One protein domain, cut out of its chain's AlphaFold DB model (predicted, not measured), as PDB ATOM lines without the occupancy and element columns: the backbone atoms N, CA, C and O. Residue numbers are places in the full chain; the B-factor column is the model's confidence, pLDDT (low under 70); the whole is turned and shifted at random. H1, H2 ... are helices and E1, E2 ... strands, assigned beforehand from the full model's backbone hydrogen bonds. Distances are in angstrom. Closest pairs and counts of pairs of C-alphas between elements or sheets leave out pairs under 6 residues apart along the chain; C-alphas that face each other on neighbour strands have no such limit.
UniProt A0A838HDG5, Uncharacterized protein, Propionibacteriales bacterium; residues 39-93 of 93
ATOM      1  N   LEU A  39      49.246   7.464  -4.236       88.56
ATOM      2  CA  LEU A  39      49.373   7.919  -2.857       88.56
ATOM      3  C   LEU A  39      48.842   6.870  -1.877       88.56
ATOM      4  O   LEU A  39      47.728   6.362  -2.011       88.56
ATOM      5  N   ASN A  40      49.633   6.601  -0.841       87.94
ATOM      6  CA  ASN A  40      49.219   5.843   0.335       87.94
ATOM      7  C   ASN A  40      49.112   6.817   1.508       87.94
ATOM      8  O   ASN A  40      50.118   7.364   1.956       87.94
ATOM      9  N   ILE A  41      47.892   7.065   1.977       85.56
ATOM     10  CA  ILE A  41      47.618   8.087   2.989       85.56
ATOM     11  C   ILE A  41      47.369   7.410   4.331       85.56
ATOM     12  O   ILE A  41      46.429   6.633   4.459       85.56
ATOM     13  N   PHE A  42      48.168   7.745   5.341       84.25
ATOM     14  CA  PHE A  42      47.966   7.299   6.719       84.25
ATOM     15  C   PHE A  42      47.295   8.415   7.518       84.25
ATOM     16  O   PHE A  42      47.880   9.469   7.761       84.25
ATOM     17  N   MET A  43      46.037   8.206   7.890       82.69
ATOM     18  CA  MET A  43      45.237   9.193   8.610       82.69
ATOM     19  C   MET A  43      45.341   8.956  10.114       82.69
ATOM     20  O   MET A  43      44.935   7.904  10.581       82.69
ATOM     21  N   LEU A  44      45.827   9.935  10.880       81.19
ATOM     22  CA  LEU A  44      46.063   9.794  12.327       81.19
ATOM     23  C   LEU A  44      44.915  10.292  13.224       81.19
ATOM     24  O   LEU A  44      45.046  10.259  14.440       81.19
ATOM     25  N   GLY A  45      43.816  10.793  12.654       77.38
ATOM     26  CA  GLY A  45      42.701  11.358  13.419       77.38
ATOM     27  C   GLY A  45      41.342  10.877  12.927       77.38
ATOM     28  O   GLY A  45      41.220  10.406  11.799       77.38
ATOM     29  N   GLU A  46      40.319  11.037  13.766       73.19
ATOM     30  CA  GLU A  46      38.978  10.472  13.541       73.19
ATOM     31  C   GLU A  46      37.905  11.500  13.151       73.19
ATOM     32  O   GLU A  46      36.738  11.166  12.948       73.19
ATOM     33  N   GLU A  47      38.291  12.769  13.035       80.81
ATOM     34  CA  GLU A  47      37.396  13.869  12.682       80.81
ATOM     35  C   GLU A  47      36.633  13.568  11.382       80.81
ATOM     36  O   GLU A  47      37.233  13.338  10.328       80.81
ATOM     37  N   ALA A  48      35.298  13.639  11.410       78.06
ATOM     38  CA  ALA A  48      34.471  13.306  10.245       78.06
ATOM     39  C   ALA A  48      34.822  14.160   9.008       78.06
ATOM     40  O   ALA A  48      34.723  13.702   7.869       78.06
ATOM     41  N   GLY A  49      35.263  15.406   9.220       79.94
ATOM     42  CA  GLY A  49      35.776  16.270   8.155       79.94
ATOM     43  C   GLY A  49      37.100  15.786   7.558       79.94
ATOM     44  O   GLY A  49      37.274  15.848   6.341       79.94
ATOM     45  N   LEU A  50      38.003  15.262   8.390       81.94
ATOM     46  CA  LEU A  50      39.277  14.689   7.956       81.94
ATOM     47  C   LEU A  50      39.047  13.421   7.131       81.94
ATOM     48  O   LEU A  50      39.611  13.304   6.047       81.94
ATOM     49  N   ILE A  51      38.158  12.538   7.595       81.62
ATOM     50  CA  ILE A  51      37.776  11.312   6.883       81.62
ATOM     51  C   ILE A  51      37.261  11.638   5.477       81.62
ATOM     52  O   ILE A  51      37.759  11.102   4.487       81.62
ATOM     53  N   ARG A  52      36.305  12.573   5.366       82.56
ATOM     54  CA  ARG A  52      35.744  12.987   4.067       82.56
ATOM     55  C   ARG A  52      36.799  13.585   3.141       82.56
ATOM     56  O   ARG A  52      36.787  13.312   1.940       82.56
ATOM     57  N   PHE A  53      37.698  14.402   3.687       86.12
ATOM     58  CA  PHE A  53      38.789  14.994   2.919       86.12
ATOM     59  C   PHE A  53      39.723  13.912   2.368       86.12
ATOM     60  O   PHE A  53      39.975  13.885   1.165       86.12
ATOM     61  N   VAL A  54      40.177  12.998   3.229       85.75
ATOM     62  CA  VAL A  54      41.121  11.935   2.871       85.75
ATOM     63  C   VAL A  54      40.514  10.948   1.859       85.75
ATOM     64  O   VAL A  54      41.171  10.626   0.870       85.75
ATOM     65  N   ASP A  55      39.248  10.541   2.017       83.81
ATOM     66  CA  ASP A  55      38.554   9.704   1.017       83.81
ATOM     67  C   ASP A  55      38.436  10.424  -0.338       83.81
ATOM     68  O   ASP A  55      38.671   9.823  -1.387       83.81
ATOM     69  N   SER A  56      38.146  11.730  -0.338       87.19
ATOM     70  CA  SER A  56      38.033  12.510  -1.578       87.19
ATOM     71  C   SER A  56      39.356  12.574  -2.345       87.19
ATOM     72  O   SER A  56      39.373  12.364  -3.559       87.19
ATOM     73  N   VAL A  57      40.474  12.825  -1.657       88.81
ATOM     74  CA  VAL A  57      41.787  12.896  -2.317       88.81
ATOM     75  C   VAL A  57      42.302  11.524  -2.747       88.81
ATOM     76  O   VAL A  57      42.878  11.408  -3.825       88.81
ATOM     77  N   ALA A  58      42.031  10.469  -1.975       87.31
ATOM     78  CA  ALA A  58      42.393   9.108  -2.357       87.31
ATOM     79  C   ALA A  58      41.621   8.647  -3.598       87.31
ATOM     80  O   ALA A  58      42.222   8.111  -4.525       87.31
ATOM     81  N   ARG A  59      40.310   8.929  -3.675       85.56
ATOM     82  CA  ARG A  59      39.507   8.676  -4.886       85.56
ATOM     83  C   ARG A  59      40.038   9.431  -6.096       85.56
ATOM     84  O   ARG A  59      40.049   8.879  -7.189       85.56
ATOM     85  N   ARG A  60      40.453  10.682  -5.895       87.81
ATOM     86  CA  ARG A  60      40.986  11.532  -6.957       87.81
ATOM     87  C   ARG A  60      42.305  11.003  -7.510       87.81
ATOM     88  O   ARG A  60      42.486  11.000  -8.719       87.81
ATOM     89  N   ASN A  61      43.180  10.528  -6.629       91.62
ATOM     90  CA  ASN A  61      44.465   9.957  -7.009       91.62
ATOM     91  C   ASN A  61      44.389   8.493  -7.484       91.62
ATOM     92  O   ASN A  61      45.259   8.042  -8.219       91.62
ATOM     93  N   GLY A  62      43.358   7.745  -7.079       84.88
ATOM     94  CA  GLY A  62      43.310   6.286  -7.236       84.88
ATOM     95  C   GLY A  62      44.139   5.535  -6.185       84.88
ATOM     96  O   GLY A  62      44.415   4.347  -6.347       84.88
ATOM     97  N   GLY A  63      44.544   6.234  -5.122       86.06
ATOM     98  CA  GLY A  63      45.352   5.724  -4.023       86.06
ATOM     99  C   GLY A  63      44.546   5.060  -2.906       86.06
ATOM    100  O   GLY A  63      43.336   4.846  -3.010       86.06
ATOM    101  N   ARG A  64      45.236   4.737  -1.808       83.50
ATOM    102  CA  ARG A  64      44.669   4.038  -0.644       83.50
ATOM    103  C   ARG A  64      44.775   4.876   0.621       83.50
ATOM    104  O   ARG A  64      45.700   5.671   0.780       83.50
ATOM    105  N   VAL A  65      43.835   4.653   1.532       82.56
ATOM    106  CA  VAL A  65      43.790   5.285   2.853       82.56
ATOM    107  C   VAL A  65      43.923   4.204   3.911       82.56
ATOM    108  O   VAL A  65      43.224   3.196   3.859       82.56
ATOM    109  N   PHE A  66      44.794   4.442   4.879       77.19
ATOM    110  CA  PHE A  66      45.024   3.590   6.030       77.19
ATOM    111  C   PHE A  66      44.672   4.364   7.298       77.19
ATOM    112  O   PHE A  66      45.092   5.510   7.478       77.19
ATOM    113  N   THR A  67      43.916   3.725   8.185       70.19
ATOM    114  CA  THR A  67      43.598   4.241   9.518       70.19
ATOM    115  C   THR A  67      44.281   3.362  10.568       70.19
ATOM    116  O   THR A  67      44.210   2.140  10.443       70.19
ATOM    117  N   PRO A  68      44.926   3.932  11.597       59.50
ATOM    118  CA  PRO A  68      45.681   3.180  12.595       59.50
ATOM    119  C   PRO A  68      44.814   2.411  13.607       59.50
ATOM    120  O   PRO A  68      45.370   1.665  14.406       59.50
ATOM    121  N   GLU A  69      43.480   2.525  13.582       59.84
ATOM    122  CA  GLU A  69      42.613   1.780  14.504       59.84
ATOM    123  C   GLU A  69      42.089   0.451  13.937       59.84
ATOM    124  O   GLU A  69      41.429   0.396  12.893       59.84
ATOM    125  N   LEU A  70      42.317  -0.623  14.702       51.91
ATOM    126  CA  LEU A  70      41.865  -1.996  14.434       51.91
ATOM    127  C   LEU A  70      40.340  -2.111  14.226       51.91
ATOM    128  O   LEU A  70      39.901  -2.974  13.469       51.91
ATOM    129  N   GLY A  71      39.537  -1.241  14.854       57.44
ATOM    130  CA  GLY A  71      38.070  -1.282  14.790       57.44
ATOM    131  C   GLY A  71      37.455  -0.741  13.495       57.44
ATOM    132  O   GLY A  71      36.358  -1.157  13.130       57.44
ATOM    133  N   ARG A  72      38.155   0.142  12.765       55.97
ATOM    134  CA  ARG A  72      37.643   0.759  11.521       55.97
ATOM    135  C   ARG A  72      38.323   0.264  10.246       55.97
ATOM    136  O   ARG A  72      37.834   0.546   9.154       55.97
ATOM    137  N   LEU A  73      39.392  -0.531  10.357       54.09
ATOM    138  CA  LEU A  73      40.055  -1.161   9.207       54.09
ATOM    139  C   LEU A  73      39.066  -1.975   8.348       54.09
ATOM    140  O   LEU A  73      39.158  -1.976   7.121       54.09
ATOM    141  N   GLY A  74      38.083  -2.618   8.990       54.31
ATOM    142  CA  GLY A  74      37.058  -3.421   8.321       54.31
ATOM    143  C   GLY A  74      36.212  -2.634   7.318       54.31
ATOM    144  O   GLY A  74      36.013  -3.101   6.199       54.31
ATOM    145  N   GLU A  75      35.764  -1.423   7.658       60.66
ATOM    146  CA  GLU A  75      34.888  -0.626   6.784       60.66
ATOM    147  C   GLU A  75      35.594  -0.207   5.484       60.66
ATOM    148  O   GLU A  75      35.006  -0.272   4.400       60.66
ATOM    149  N   TYR A  76      36.879   0.149   5.565       57.16
ATOM    150  CA  TYR A  76      37.661   0.563   4.397       57.16
ATOM    151  C   TYR A  76      38.089  -0.617   3.522       57.16
ATOM    152  O   TYR A  76      38.029  -0.511   2.296       57.16
ATOM    153  N   VAL A  77      38.443  -1.763   4.117       57.50
ATOM    154  CA  VAL A  77      38.691  -3.002   3.358       57.50
ATOM    155  C   VAL A  77      37.419  -3.454   2.640       57.50
ATOM    156  O   VAL A  77      37.483  -3.863   1.483       57.50
ATOM    157  N   VAL A  78      36.251  -3.338   3.280       61.94
ATOM    158  CA  VAL A  78      34.961  -3.645   2.646       61.94
ATOM    159  C   VAL A  78      34.688  -2.689   1.484       61.94
ATOM    160  O   VAL A  78      34.315  -3.144   0.402       61.94
ATOM    161  N   ALA A  79      34.931  -1.385   1.653       62.50
ATOM    162  CA  ALA A  79      34.791  -0.414   0.570       62.50
ATOM    163  C   ALA A  79      35.736  -0.714  -0.613       62.50
ATOM    164  O   ALA A  79      35.304  -0.665  -1.769       62.50
ATOM    165  N   ASP A  80      36.993  -1.078  -0.343       60.72
ATOM    166  CA  ASP A  80      37.980  -1.433  -1.371       60.72
ATOM    167  C   ASP A  80      37.626  -2.757  -2.074       60.72
ATOM    168  O   ASP A  80      37.636  -2.848  -3.305       60.72
ATOM    169  N   TYR A  81      37.178  -3.766  -1.317       55.59
ATOM    170  CA  TYR A  81      36.704  -5.042  -1.855       55.59
ATOM    171  C   TYR A  81      35.473  -4.869  -2.758       55.59
ATOM    172  O   TYR A  81      35.421  -5.430  -3.859       55.59
ATOM    173  N   LEU A  82      34.491  -4.063  -2.338       65.06
ATOM    174  CA  LEU A  82      33.303  -3.761  -3.142       65.06
ATOM    175  C   LEU A  82      33.670  -3.018  -4.436       65.06
ATOM    176  O   LEU A  82      33.128  -3.347  -5.496       65.06
ATOM    177  N   ARG A  83      34.632  -2.084  -4.388       61.88
ATOM    178  CA  ARG A  83      35.157  -1.391  -5.579       61.88
ATOM    179  C   ARG A  83      35.881  -2.344  -6.533       61.88
ATOM    180  O   ARG A  83      35.559  -2.365  -7.723       61.88
ATOM    181  N   ALA A  84      36.792  -3.180  -6.032       63.00
ATOM    182  CA  ALA A  84      37.502  -4.175  -6.842       63.00
ATOM    183  C   ALA A  84      36.529  -5.168  -7.506       63.00
ATOM    184  O   ALA A  84      36.692  -5.551  -8.670       63.00
ATOM    185  N   ARG A  85      35.462  -5.552  -6.793       61.91
ATOM    186  CA  ARG A  85      34.402  -6.427  -7.309       61.91
ATOM    187  C   ARG A  85      33.534  -5.748  -8.376       61.91
ATOM    188  O   ARG A  85      33.182  -6.402  -9.358       61.91
ATOM    189  N   GLN A  86      33.213  -4.460  -8.235       63.41
ATOM    190  CA  GLN A  86      32.479  -3.701  -9.260       63.41
ATOM    191  C   GLN A  86      33.311  -3.487 -10.533       63.41
ATOM    192  O   GLN A  86      32.784  -3.644 -11.635       63.41
ATOM    193  N   GLY A  87      34.615  -3.219 -10.400       60.53
ATOM    194  CA  GLY A  87      35.535  -3.115 -11.538       60.53
ATOM    195  C   GLY A  87      35.654  -4.413 -12.346       60.53
ATOM    196  O   GLY A  87      35.722  -4.369 -13.572       60.53
ATOM    197  N   ARG A  88      35.598  -5.581 -11.684       58.88
ATOM    198  CA  ARG A  88      35.573  -6.887 -12.371       58.88
ATOM    199  C   ARG A  88      34.287  -7.124 -13.159       58.88
ATOM    200  O   ARG A  88      34.378  -7.593 -14.285       58.88
ATOM    201  N   ARG A  89      33.111  -6.760 -12.625       59.72
ATOM    202  CA  ARG A  89      31.830  -6.930 -13.346       59.72
ATOM    203  C   ARG A  89      31.763  -6.114 -14.638       59.72
ATOM    204  O   ARG A  89      31.185  -6.588 -15.607       59.72
ATOM    205  N   ARG A  90      32.374  -4.925 -14.667       57.50
ATOM    206  CA  ARG A  90      32.427  -4.053 -15.854       57.50
ATOM    207  C   ARG A  90      33.377  -4.522 -16.961       57.50
ATOM    208  O   ARG A  90      33.307  -3.981 -18.050       57.50
ATOM    209  N   ARG A  91      34.270  -5.482 -16.696       54.94
ATOM    210  CA  ARG A  91      35.207  -6.039 -17.696       54.94
ATOM    211  C   ARG A  91      34.688  -7.302 -18.384       54.94
ATOM    212  O   ARG A  91      35.332  -7.799 -19.298       54.94
ATOM    213  N   THR A  92      33.582  -7.844 -17.892       54.50
ATOM    214  CA  THR A  92      32.940  -9.081 -18.368       54.50
ATOM    215  C   THR A  92      31.576  -8.825 -19.018       54.50
ATOM    216  O   THR A  92      30.868  -9.781 -19.312       54.50
ATOM    217  N   ALA A  93      31.205  -7.557 -19.194       48.16
ATOM    218  CA  ALA A  93      30.040  -7.095 -19.943       48.16
ATOM    219  C   ALA A  93      30.543  -6.286 -21.139       48.16
ATOM    220  O   ALA A  93      29.902  -6.375 -22.204       48.16
TER     221      ALA A  93
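What this domain is: This is residues 39 to 93 of the 93 residues of an uncharacterized protein of Propionibacteriales bacterium (UniProt A0A838HDG5). A ribbon of two short parallel strands, E1 and E2, has one helix, H1, covering one face, while a longer helix, H2, starts beside E2 and runs away from this small body, so that residues 81 to 93 stick out as an arm. The printed part has 55 residues, with two named helices and two named strands in the order E1, H1, E2, H2; the sheet's order is E1, E2, all parallel, and the class is mostly helix. The whole is only just loose, close to compact, with a radius of gyration of the C-alphas of 12.5 A. Its outline is elongated, spanning 40 by 23 by 17 A, and the arm makes the length.

Where its parts are: Strand E1 is residues 40 to 42, with C-alpha 40 at (49.219, 5.843, 0.335), and its neighbour E2 is residues 64 to 66; each measures 6.7 A from first to last C-alpha. Helix H1, residues 48 to 61, begins with C-alpha 48 at (34.471, 13.306, 10.245) and is 20.2 A long. Helix H2, residues 73 to 89, is the longest element at 24.7 A and ends with C-alpha 89 at (31.830, -6.930, -13.346).

How they stand to each other: E1 and E2 are parallel neighbours, with 22 degrees between their N-to-C directions. C-alphas 41 and 65 face each other at 4.7 A. Across the pair, N 41 and O 64 are within hydrogen-bond range at 2.9 A, as are N 66 and O 41 at 2.8 A. E1, H1 and E2 form a strand-helix-strand unit, two parallel neighbour strands with a helix between them along the chain, and its crossover is right-handed. The closest C-alphas of H1 and E2 are those of Ala 58 and Arg 64, 5.8 A apart. Those of E1 and H1 are Ile 41 and Ala 58, at 7.5 A. The closest C-alphas of E2 and H2 are those of Phe 66 and Leu 73, 7.6 A apart. H2 is apart from E1 and from H1. In H1 and H2 every O i to N i+4 pair is within hydrogen-bond range.

The domain as a whole: The C-alphas farthest apart are those of Gly 45 and Ala 93, 40.2 A. Residues 81 to 93, of which 81 to 89 belong to H2, stand free; the body without them spans 25 by 20 by 14 A. The printed part has no cut and ends at residue 93, the chain's last. The links E1 to H1 and H1 to E2 are tight, and the link E2 to H2 is short. The mean pLDDT of the printed part is 71.5, and residues 68 to 93 are under 70.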